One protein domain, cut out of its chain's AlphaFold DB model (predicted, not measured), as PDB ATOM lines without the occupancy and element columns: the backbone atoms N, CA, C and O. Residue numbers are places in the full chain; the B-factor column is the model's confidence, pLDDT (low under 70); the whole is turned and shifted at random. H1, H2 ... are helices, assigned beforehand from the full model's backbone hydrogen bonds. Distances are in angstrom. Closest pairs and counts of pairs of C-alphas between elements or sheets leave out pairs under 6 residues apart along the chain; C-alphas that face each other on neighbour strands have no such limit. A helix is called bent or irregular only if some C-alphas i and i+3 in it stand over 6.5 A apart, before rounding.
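This is residues 118 to 154 and 264 to 302 of the 342 residues of the protein "Hypothetical protein" of Alexandrium andersonii (UniProt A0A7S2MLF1). Two long helices, H1 and H2, run opposite ways and cross at a narrow angle of 30 degrees, side by side along only a part of each. The later part of H2, residues 287 to 302, sticks out as a long arm, and residues 118 to 123, of which 119 to 123 belong to H1, stick out too. The 76 printed residues hold two named helices, H1 then H2 along the chain, and no named strand; the class is all helix. The whole is an extended rod, with a radius of gyration of the C-alphas of 18.4 A and spans of 68 by 24 by 15 A.

Find C-alpha 119 at (-48.033, 7.920, 19.933); there H1, residues 119 to 152, begins and runs 48.3 A to C-alpha 152 at (-64.707, 30.715, 59.134). H1 is neither bent nor irregular, but only just: C-alphas 128 and 131 are 6.0 A apart. After the cut, H2, residues 266 to 302, runs 53.8 A and ends at C-alpha 302 at (-34.465, 28.956, 1.512).

Look at Pro 131 and Phe 279, whose C-alphas, 4.9 A apart, are the closest of H1 and H2. The helices touch, with residues 127 to 142 of H1 alone and residues 268 to 283 of H2 alone. They run opposite ways at a shallow tilt of 30 degrees. In H2 every O i to N i+4 pair is within hydrogen-bond range; in H1, 27 of 30 are.

The C-alphas of Asn 154 and Leu 302, 68.3 A apart, are the two farthest apart. Residues 155 to 263 are not printed, and C-alphas 154 and 264 are 15.9 A apart across the cut. Mean pLDDT of the printed part is 80.9; it is under 70 at residues 118 to 122, 124, 148 to 154 and 264.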
ATOM      1  N   ARG A 118     -47.376   8.225  15.694       58.81
ATOM      2  CA  ARG A 118     -48.769   8.053  16.174       58.81
ATOM      3  C   ARG A 118     -48.939   8.226  17.681       58.81
ATOM      4  O   ARG A 118     -49.837   8.941  18.112       58.81
ATOM      5  N   CYS A 119     -48.046   7.655  18.491       57.88
ATOM      6  CA  CYS A 119     -48.033   7.920  19.933       57.88
ATOM      7  C   CYS A 119     -47.572   9.351  20.249       57.88
ATOM      8  O   CYS A 119     -48.029   9.923  21.231       57.88
ATOM      9  N   GLY A 120     -46.730   9.954  19.401       62.81
ATOM     10  CA  GLY A 120     -46.188  11.294  19.619       62.81
ATOM     11  C   GLY A 120     -47.250  12.394  19.629       62.81
ATOM     12  O   GLY A 120     -47.157  13.303  20.442       62.81
ATOM     13  N   THR A 121     -48.289  12.317  18.794       64.81
ATOM     14  CA  THR A 121     -49.324  13.367  18.717       64.81
ATOM     15  C   THR A 121     -50.227  13.374  19.951       64.81
ATOM     16  O   THR A 121     -50.490  14.432  20.519       64.81
ATOM     17  N   MET A 122     -50.640  12.191  20.418       65.69
ATOM     18  CA  MET A 122     -51.414  12.040  21.658       65.69
ATOM     19  C   MET A 122     -50.576  12.367  22.895       65.69
ATOM     20  O   MET A 122     -51.055  13.034  23.807       65.69
ATOM     21  N   LEU A 123     -49.303  11.962  22.907       71.50
ATOM     22  CA  LEU A 123     -48.377  12.294  23.985       71.50
ATOM     23  C   LEU A 123     -48.097  13.805  24.033       71.50
ATOM     24  O   LEU A 123     -48.077  14.376  25.115       71.50
ATOM     25  N   LYS A 124     -47.962  14.473  22.879       69.69
ATOM     26  CA  LYS A 124     -47.843  15.939  22.781       69.69
ATOM     27  C   LYS A 124     -49.082  16.631  23.347       69.69
ATOM     28  O   LYS A 124     -48.936  17.540  24.154       69.69
ATOM     29  N   LEU A 125     -50.285  16.178  22.991       72.75
ATOM     30  CA  LEU A 125     -51.521  16.707  23.578       72.75
ATOM     31  C   LEU A 125     -51.544  16.509  25.101       72.75
ATOM     32  O   LEU A 125     -51.798  17.464  25.824       72.75
ATOM     33  N   LEU A 126     -51.191  15.323  25.602       78.81
ATOM     34  CA  LEU A 126     -51.096  15.058  27.043       78.81
ATOM     35  C   LEU A 126     -50.079  15.972  27.743       78.81
ATOM     36  O   LEU A 126     -50.403  16.552  28.775       78.81
ATOM     37  N   PHE A 127     -48.887  16.161  27.175       77.00
ATOM     38  CA  PHE A 127     -47.851  17.027  27.750       77.00
ATOM     39  C   PHE A 127     -48.261  18.498  27.849       77.00
ATOM     40  O   PHE A 127     -47.713  19.214  28.677       77.00
ATOM     41  N   PHE A 128     -49.211  18.949  27.033       75.19
ATOM     42  CA  PHE A 128     -49.724  20.317  27.080       75.19
ATOM     43  C   PHE A 128     -50.983  20.453  27.932       75.19
ATOM     44  O   PHE A 128     -51.094  21.365  28.750       75.19
ATOM     45  N   PHE A 129     -51.940  19.546  27.747       85.31
ATOM     46  CA  PHE A 129     -53.230  19.629  28.418       85.31
ATOM     47  C   PHE A 129     -53.142  19.221  29.886       85.31
ATOM     48  O   PHE A 129     -53.816  19.825  30.714       85.31
ATOM     49  N   VAL A 130     -52.300  18.248  30.248       88.69
ATOM     50  CA  VAL A 130     -52.199  17.794  31.643       88.69
ATOM     51  C   VAL A 130     -51.642  18.890  32.559       88.69
ATOM     52  O   VAL A 130     -52.284  19.160  33.577       88.69
ATOM     53  N   PRO A 131     -50.534  19.591  32.236       90.06
ATOM     54  CA  PRO A 131     -50.053  20.694  33.072       90.06
ATOM     55  C   PRO A 131     -51.062  21.840  33.193       90.06
ATOM     56  O   PRO A 131     -51.245  22.383  34.279       90.06
ATOM     57  N   LEU A 132     -51.777  22.166  32.111       89.81
ATOM     58  CA  LEU A 132     -52.823  23.188  32.142       89.81
ATOM     59  C   LEU A 132     -53.985  22.783  33.061       89.81
ATOM     60  O   LEU A 132     -54.388  23.554  33.927       89.81
ATOM     61  N   MET A 133     -54.516  21.570  32.896       92.81
ATOM     62  CA  MET A 133     -55.658  21.090  33.682       92.81
ATOM     63  C   MET A 133     -55.294  20.898  35.155       92.81
ATOM     64  O   MET A 133     -56.096  21.224  36.024       92.81
ATOM     65  N   THR A 134     -54.084  20.421  35.453       91.38
ATOM     66  CA  THR A 134     -53.594  20.302  36.838       91.38
ATOM     67  C   THR A 134     -53.393  21.667  37.488       91.38
ATOM     68  O   THR A 134     -53.770  21.844  38.646       91.38
ATOM     69  N   PHE A 135     -52.891  22.659  36.746       92.81
ATOM     70  CA  PHE A 135     -52.821  24.037  37.222       92.81
ATOM     71  C   PHE A 135     -54.216  24.605  37.513       92.81
ATOM     72  O   PHE A 135     -54.472  25.037  38.637       92.81
ATOM     73  N   LEU A 136     -55.157  24.512  36.569       93.50
ATOM     74  CA  LEU A 136     -56.536  24.977  36.767       93.50
ATOM     75  C   LEU A 136     -57.227  24.275  37.944       93.50
ATOM     76  O   LEU A 136     -57.869  24.936  38.757       93.50
ATOM     77  N   ALA A 137     -57.051  22.959  38.082       92.94
ATOM     78  CA  ALA A 137     -57.585  22.196  39.206       92.94
ATOM     79  C   ALA A 137     -56.990  22.661  40.545       92.94
ATOM     80  O   ALA A 137     -57.727  22.830  41.511       92.94
ATOM     81  N   SER A 138     -55.680  22.926  40.603       92.69
ATOM     82  CA  SER A 138     -55.031  23.429  41.820       92.69
ATOM     83  C   SER A 138     -55.497  24.836  42.204       92.69
ATOM     84  O   SER A 138     -55.728  25.101  43.380       92.69
ATOM     85  N   VAL A 139     -55.717  25.718  41.220       93.19
ATOM     86  CA  VAL A 139     -56.276  27.058  41.446       93.19
ATOM     87  C   VAL A 139     -57.722  26.960  41.929       93.19
ATOM     88  O   VAL A 139     -58.091  27.641  42.882       93.19
ATOM     89  N   GLY A 140     -58.529  26.082  41.325       91.94
ATOM     90  CA  GLY A 140     -59.897  25.814  41.770       91.94
ATOM     91  C   GLY A 140     -59.951  25.264  43.196       91.94
ATOM     92  O   GLY A 140     -60.764  25.715  43.998       91.94
ATOM     93  N   TRP A 141     -59.041  24.350  43.539       90.19
ATOM     94  CA  TRP A 141     -58.901  23.801  44.887       90.19
ATOM     95  C   TRP A 141     -58.506  24.872  45.915       90.19
ATOM     96  O   TRP A 141     -59.148  24.991  46.959       90.19
ATOM     97  N   LEU A 142     -57.510  25.708  45.597       89.94
ATOM     98  CA  LEU A 142     -57.116  26.844  46.435       89.94
ATOM     99  C   LEU A 142     -58.274  27.838  46.607       89.94
ATOM    100  O   LEU A 142     -58.518  28.300  47.717       89.94
ATOM    101  N   GLY A 143     -59.003  28.144  45.532       87.75
ATOM    102  CA  GLY A 143     -60.165  29.031  45.564       87.75
ATOM    103  C   GLY A 143     -61.299  28.485  46.433       87.75
ATOM    104  O   GLY A 143     -61.845  29.221  47.252       87.75
ATOM    105  N   TYR A 144     -61.611  27.191  46.313       85.44
ATOM    106  CA  TYR A 144     -62.615  26.520  47.139       85.44
ATOM    107  C   TYR A 144     -62.241  26.551  48.627       85.44
ATOM    108  O   TYR A 144     -63.058  26.962  49.453       85.44
ATOM    109  N   ASN A 145     -60.999  26.199  48.972       80.31
ATOM    110  CA  ASN A 145     -60.544  26.217  50.365       80.31
ATOM    111  C   ASN A 145     -60.394  27.640  50.908       80.31
ATOM    112  O   ASN A 145     -60.723  27.884  52.065       80.31
ATOM    113  N   GLY A 146     -59.974  28.598  50.081       81.12
ATOM    114  CA  GLY A 146     -59.944  30.017  50.432       81.12
ATOM    115  C   GLY A 146     -61.340  30.552  50.745       81.12
ATOM    116  O   GLY A 146     -61.545  31.146  51.799       81.12
ATOM    117  N   TRP A 147     -62.322  30.269  49.884       79.88
ATOM    118  CA  TRP A 147     -63.726  30.620  50.111       79.88
ATOM    119  C   TRP A 147     -64.274  29.985  51.393       79.88
ATOM    120  O   TRP A 147     -64.845  30.686  52.229       79.88
ATOM    121  N   ARG A 148     -64.048  28.677  51.586       68.94
ATOM    122  CA  ARG A 148     -64.442  27.951  52.802       68.94
ATOM    123  C   ARG A 148     -63.811  28.593  54.047       68.94
ATOM    124  O   ARG A 148     -64.508  28.864  55.016       68.94
ATOM    125  N   ASN A 149     -62.526  28.943  53.989       68.94
ATOM    126  CA  ASN A 149     -61.815  29.618  55.075       68.94
ATOM    127  C   ASN A 149     -62.322  31.034  55.366       68.94
ATOM    128  O   ASN A 149     -62.371  31.430  56.531       68.94
ATOM    129  N   MET A 150     -62.735  31.796  54.349       67.31
ATOM    130  CA  MET A 150     -63.331  33.121  54.558       67.31
ATOM    131  C   MET A 150     -64.630  33.033  55.364       67.31
ATOM    132  O   MET A 150     -64.844  33.874  56.239       67.31
ATOM    133  N   GLN A 151     -65.440  31.988  55.149       60.91
ATOM    134  CA  GLN A 151     -66.648  31.738  55.948       60.91
ATOM    135  C   GLN A 151     -66.334  31.493  57.435       60.91
ATOM    136  O   GLN A 151     -67.158  31.810  58.291       60.91
ATOM    137  N   TYR A 152     -65.137  30.992  57.759       58.44
ATOM    138  CA  TYR A 152     -64.707  30.715  59.134       58.44
ATOM    139  C   TYR A 152     -64.036  31.908  59.839       58.44
ATOM    140  O   TYR A 152     -63.912  31.913  61.063       58.44
ATOM    141  N   SER A 153     -63.625  32.952  59.111       46.84
ATOM    142  CA  SER A 153     -62.851  34.073  59.681       46.84
ATOM    143  C   SER A 153     -63.608  34.951  60.696       46.84
ATOM    144  O   SER A 153     -62.975  35.693  61.447       46.84
ATOM    145  N   ASN A 154     -64.930  34.795  60.817       52.16
ATOM    146  CA  ASN A 154     -65.756  35.446  61.842       52.16
ATOM    147  C   ASN A 154     -65.782  34.663  63.174       52.16
ATOM    148  O   ASN A 154     -66.836  34.460  63.775       52.16
ATOM    149  N   SER A 264     -54.824  25.278  56.681       69.31
ATOM    150  CA  SER A 264     -53.746  26.275  56.751       69.31
ATOM    151  C   SER A 264     -53.374  26.906  55.396       69.31
ATOM    152  O   SER A 264     -52.455  27.720  55.354       69.31
ATOM    153  N   LEU A 265     -54.057  26.550  54.295       78.81
ATOM    154  CA  LEU A 265     -53.827  26.936  52.891       78.81
ATOM    155  C   LEU A 265     -52.413  26.656  52.365       78.81
ATOM    156  O   LEU A 265     -52.188  26.707  51.161       78.81
ATOM    157  N   ASN A 266     -51.448  26.348  53.232       82.81
ATOM    158  CA  ASN A 266     -50.053  26.137  52.888       82.81
ATOM    159  C   ASN A 266     -49.912  24.999  51.880       82.81
ATOM    160  O   ASN A 266     -49.219  25.148  50.877       82.81
ATOM    161  N   ARG A 267     -50.607  23.880  52.106       81.94
ATOM    162  CA  ARG A 267     -50.577  22.724  51.202       81.94
ATOM    163  C   ARG A 267     -51.122  23.088  49.820       81.94
ATOM    164  O   ARG A 267     -50.573  22.662  48.809       81.94
ATOM    165  N   GLU A 268     -52.174  23.889  49.781       85.94
ATOM    166  CA  GLU A 268     -52.833  24.365  48.574       85.94
ATOM    167  C   GLU A 268     -51.958  25.365  47.818       85.94
ATOM    168  O   GLU A 268     -51.786  25.227  46.609       85.94
ATOM    169  N   PHE A 269     -51.327  26.310  48.521       88.56
ATOM    170  CA  PHE A 269     -50.351  27.231  47.942       88.56
ATOM    171  C   PHE A 269     -49.153  26.485  47.353       88.56
ATOM    172  O   PHE A 269     -48.758  26.767  46.222       88.56
ATOM    173  N   PHE A 270     -48.602  25.501  48.071       90.06
ATOM    174  CA  PHE A 270     -47.522  24.661  47.551       90.06
ATOM    175  C   PHE A 270     -47.961  23.865  46.318       90.06
ATOM    176  O   PHE A 270     -47.206  23.789  45.349       90.06
ATOM    177  N   ALA A 271     -49.180  23.317  46.312       88.19
ATOM    178  CA  ALA A 271     -49.715  22.611  45.152       88.19
ATOM    179  C   ALA A 271     -49.825  23.532  43.926       88.19
ATOM    180  O   ALA A 271     -49.356  23.156  42.854       88.19
ATOM    181  N   VAL A 272     -50.367  24.745  44.091       92.81
ATOM    182  CA  VAL A 272     -50.461  25.750  43.016       92.81
ATOM    183  C   VAL A 272     -49.081  26.184  42.528       92.81
ATOM    184  O   VAL A 272     -48.874  26.340  41.328       92.81
ATOM    185  N   LEU A 273     -48.112  26.357  43.428       93.88
ATOM    186  CA  LEU A 273     -46.749  26.725  43.049       93.88
ATOM    187  C   LEU A 273     -46.095  25.639  42.183       93.88
ATOM    188  O   LEU A 273     -45.512  25.942  41.142       93.88
ATOM    189  N   ILE A 274     -46.212  24.372  42.588       93.19
ATOM    190  CA  ILE A 274     -45.637  23.239  41.852       93.19
ATOM    191  C   ILE A 274     -46.295  23.096  40.476       93.19
ATOM    192  O   ILE A 274     -45.594  22.941  39.473       93.19
ATOM    193  N   THR A 275     -47.626  23.178  40.396       92.94
ATOM    194  CA  THR A 275     -48.342  23.087  39.114       92.94
ATOM    195  C   THR A 275     -48.064  24.294  38.218       92.94
ATOM    196  O   THR A 275     -47.912  24.113  37.012       92.94
ATOM    197  N   ALA A 276     -47.903  25.498  38.777       92.56
ATOM    198  CA  ALA A 276     -47.512  26.695  38.031       92.56
ATOM    199  C   ALA A 276     -46.116  26.557  37.411       92.56
ATOM    200  O   ALA A 276     -45.931  26.869  36.235       92.56
ATOM    201  N   LEU A 277     -45.139  26.048  38.172       93.38
ATOM    202  CA  LEU A 277     -43.794  25.777  37.659       93.38
ATOM    203  C   LEU A 277     -43.815  24.706  36.559       93.38
ATOM    204  O   LEU A 277     -43.191  24.888  35.512       93.38
ATOM    205  N   GLY A 278     -44.571  23.622  36.762       90.31
ATOM    206  CA  GLY A 278     -44.756  22.573  35.755       90.31
ATOM    207  C   GLY A 278     -45.402  23.099  34.470       90.31
ATOM    208  O   GLY A 278     -44.935  22.806  33.368       90.31
ATOM    209  N   PHE A 279     -46.429  23.939  34.603       91.25
ATOM    210  CA  PHE A 279     -47.076  24.598  33.473       91.25
ATOM    211  C   PHE A 279     -46.122  25.565  32.758       91.25
ATOM    212  O   PHE A 279     -45.987  25.491  31.536       91.25
ATOM    213  N   GLY A 280     -45.376  26.394  33.491       89.62
ATOM    214  CA  GLY A 280     -44.365  27.286  32.918       89.62
ATOM    215  C   GLY A 280     -43.301  26.528  32.119       89.62
ATOM    216  O   GLY A 280     -42.998  26.897  30.985       89.62
ATOM    217  N   PHE A 281     -42.798  25.412  32.651       88.75
ATOM    218  CA  PHE A 281     -41.844  24.558  31.941       88.75
ATOM    219  C   PHE A 281     -42.438  23.960  30.654       88.75
ATOM    220  O   PHE A 281     -41.777  23.942  29.614       88.75
ATOM    221  N   SER A 282     -43.709  23.543  30.692       86.69
ATOM    222  CA  SER A 282     -44.419  23.045  29.505       86.69
ATOM    223  C   SER A 282     -44.543  24.110  28.406       86.69
ATOM    224  O   SER A 282     -44.329  23.802  27.233       86.69
ATOM    225  N   LEU A 283     -44.776  25.378  28.770       87.31
ATOM    226  CA  LEU A 283     -44.838  26.501  27.829       87.31
ATOM    227  C   LEU A 283     -43.473  26.841  27.218       87.31
ATOM    228  O   LEU A 283     -43.397  27.187  26.040       87.31
ATOM    229  N   VAL A 284     -42.384  26.723  27.980       86.81
ATOM    230  CA  VAL A 284     -41.027  26.914  27.440       86.81
ATOM    231  C   VAL A 284     -40.720  25.845  26.396       86.81
ATOM    232  O   VAL A 284     -40.304  26.168  25.284       86.81
ATOM    233  N   ILE A 285     -40.992  24.577  26.717       83.38
ATOM    234  CA  ILE A 285     -40.829  23.465  25.775       83.38
ATOM    235  C   ILE A 285     -41.673  23.701  24.516       83.38
ATOM    236  O   ILE A 285     -41.173  23.569  23.399       83.38
ATOM    237  N   ALA A 286     -42.931  24.109  24.688       81.81
ATOM    238  CA  ALA A 286     -43.826  24.471  23.597       81.81
ATOM    239  C   ALA A 286     -43.247  25.541  22.671       81.81
ATOM    240  O   ALA A 286     -43.292  25.401  21.446       81.81
ATOM    241  N   GLY A 287     -42.712  26.608  23.268       81.00
ATOM    242  CA  GLY A 287     -42.085  27.711  22.556       81.00
ATOM    243  C   GLY A 287     -40.903  27.237  21.720       81.00
ATOM    244  O   GLY A 287     -40.823  27.585  20.545       81.00
ATOM    245  N   ILE A 288     -40.051  26.372  22.278       83.25
ATOM    246  CA  ILE A 288     -38.909  25.785  21.563       83.25
ATOM    247  C   ILE A 288     -39.381  24.943  20.371       83.25
ATOM    248  O   ILE A 288     -38.865  25.105  19.266       83.25
ATOM    249  N   PHE A 289     -40.386  24.079  20.558       80.06
ATOM    250  CA  PHE A 289     -40.941  23.281  19.457       80.06
ATOM    251  C   PHE A 289     -41.518  24.159  18.345       80.06
ATOM    252  O   PHE A 289     -41.264  23.908  17.169       80.06
ATOM    253  N   ARG A 290     -42.277  25.200  18.706       81.25
ATOM    254  CA  ARG A 290     -42.856  26.134  17.735       81.25
ATOM    255  C   ARG A 290     -41.776  26.920  16.998       81.25
ATOM    256  O   ARG A 290     -41.875  27.085  15.787       81.25
ATOM    257  N   TRP A 291     -40.754  27.386  17.710       80.56
ATOM    258  CA  TRP A 291     -39.619  28.083  17.114       80.56
ATOM    259  C   TRP A 291     -38.886  27.188  16.111       80.56
ATOM    260  O   TRP A 291     -38.686  27.604  14.976       80.56
ATOM    261  N   ARG A 292     -38.606  25.926  16.464       73.69
ATOM    262  CA  ARG A 292     -37.954  24.972  15.552       73.69
ATOM    263  C   ARG A 292     -38.812  24.638  14.329       73.69
ATOM    264  O   ARG A 292     -38.276  24.520  13.239       73.69
ATOM    265  N   GLN A 293     -40.134  24.517  14.476       76.75
ATOM    266  CA  GLN A 293     -41.033  24.329  13.326       76.75
ATOM    267  C   GLN A 293     -40.993  25.516  12.359       76.75
ATOM    268  O   GLN A 293     -40.997  25.326  11.146       76.75
ATOM    269  N   LEU A 294     -40.951  26.741  12.893       77.50
ATOM    270  CA  LEU A 294     -40.801  27.946  12.078       77.50
ATOM    271  C   LEU A 294     -39.432  27.989  11.398       77.50
ATOM    272  O   LEU A 294     -39.352  28.370  10.233       77.50
ATOM    273  N   ASP A 295     -38.383  27.577  12.105       80.19
ATOM    274  CA  ASP A 295     -37.026  27.534  11.570       80.19
ATOM    275  C   ASP A 295     -36.880  26.489  10.455       80.19
ATOM    276  O   ASP A 295     -36.394  26.807   9.376       80.19
ATOM    277  N   GLN A 296     -37.423  25.281  10.639       77.12
ATOM    278  CA  GLN A 296     -37.484  24.250   9.595       77.12
ATOM    279  C   GLN A 296     -38.241  24.742   8.360       77.12
ATOM    280  O   GLN A 296     -37.726  24.652   7.250       77.12
ATOM    281  N   ALA A 297     -39.419  25.346   8.542       78.69
ATOM    282  CA  ALA A 297     -40.177  25.914   7.429       78.69
ATOM    283  C   ALA A 297     -39.409  27.041   6.714       78.69
ATOM    284  O   ALA A 297     -39.555  27.230   5.506       78.69
ATOM    285  N   ARG A 298     -38.584  27.804   7.443       78.88
ATOM    286  CA  ARG A 298     -37.708  28.826   6.863       78.88
ATOM    287  C   ARG A 298     -36.571  28.194   6.061       78.88
ATOM    288  O   ARG A 298     -36.333  28.622   4.937       78.88
ATOM    289  N   GLN A 299     -35.912  27.174   6.602       78.38
ATOM    290  CA  GLN A 299     -34.843  26.442   5.919       78.38
ATOM    291  C   GLN A 299     -35.352  25.752   4.649       78.38
ATOM    292  O   GLN A 299     -34.707  25.838   3.609       78.38
ATOM    293  N   GLU A 300     -36.538  25.141   4.695       82.81
ATOM    294  CA  GLU A 300     -37.187  24.541   3.524       82.81
ATOM    295  C   GLU A 300     -37.460  25.581   2.430       82.81
ATOM    296  O   GLU A 300     -37.183  25.330   1.258       82.81
ATOM    297  N   ARG A 301     -37.939  26.780   2.795       83.94
ATOM    298  CA  ARG A 301     -38.132  27.884   1.837       83.94
ATOM    299  C   ARG A 301     -36.821  28.333   1.202       83.94
ATOM    300  O   ARG A 301     -36.751  28.429  -0.018       83.94
ATOM    301  N   LEU A 302     -35.783  28.554   2.009       78.81
ATOM    302  CA  LEU A 302     -34.465  28.956   1.512       78.81
ATOM    303  C   LEU A 302     -33.849  27.886   0.598       78.81
ATOM    304  O   LEU A 302     -33.249  28.216  -0.424       78.81
TER     305      LEU A 302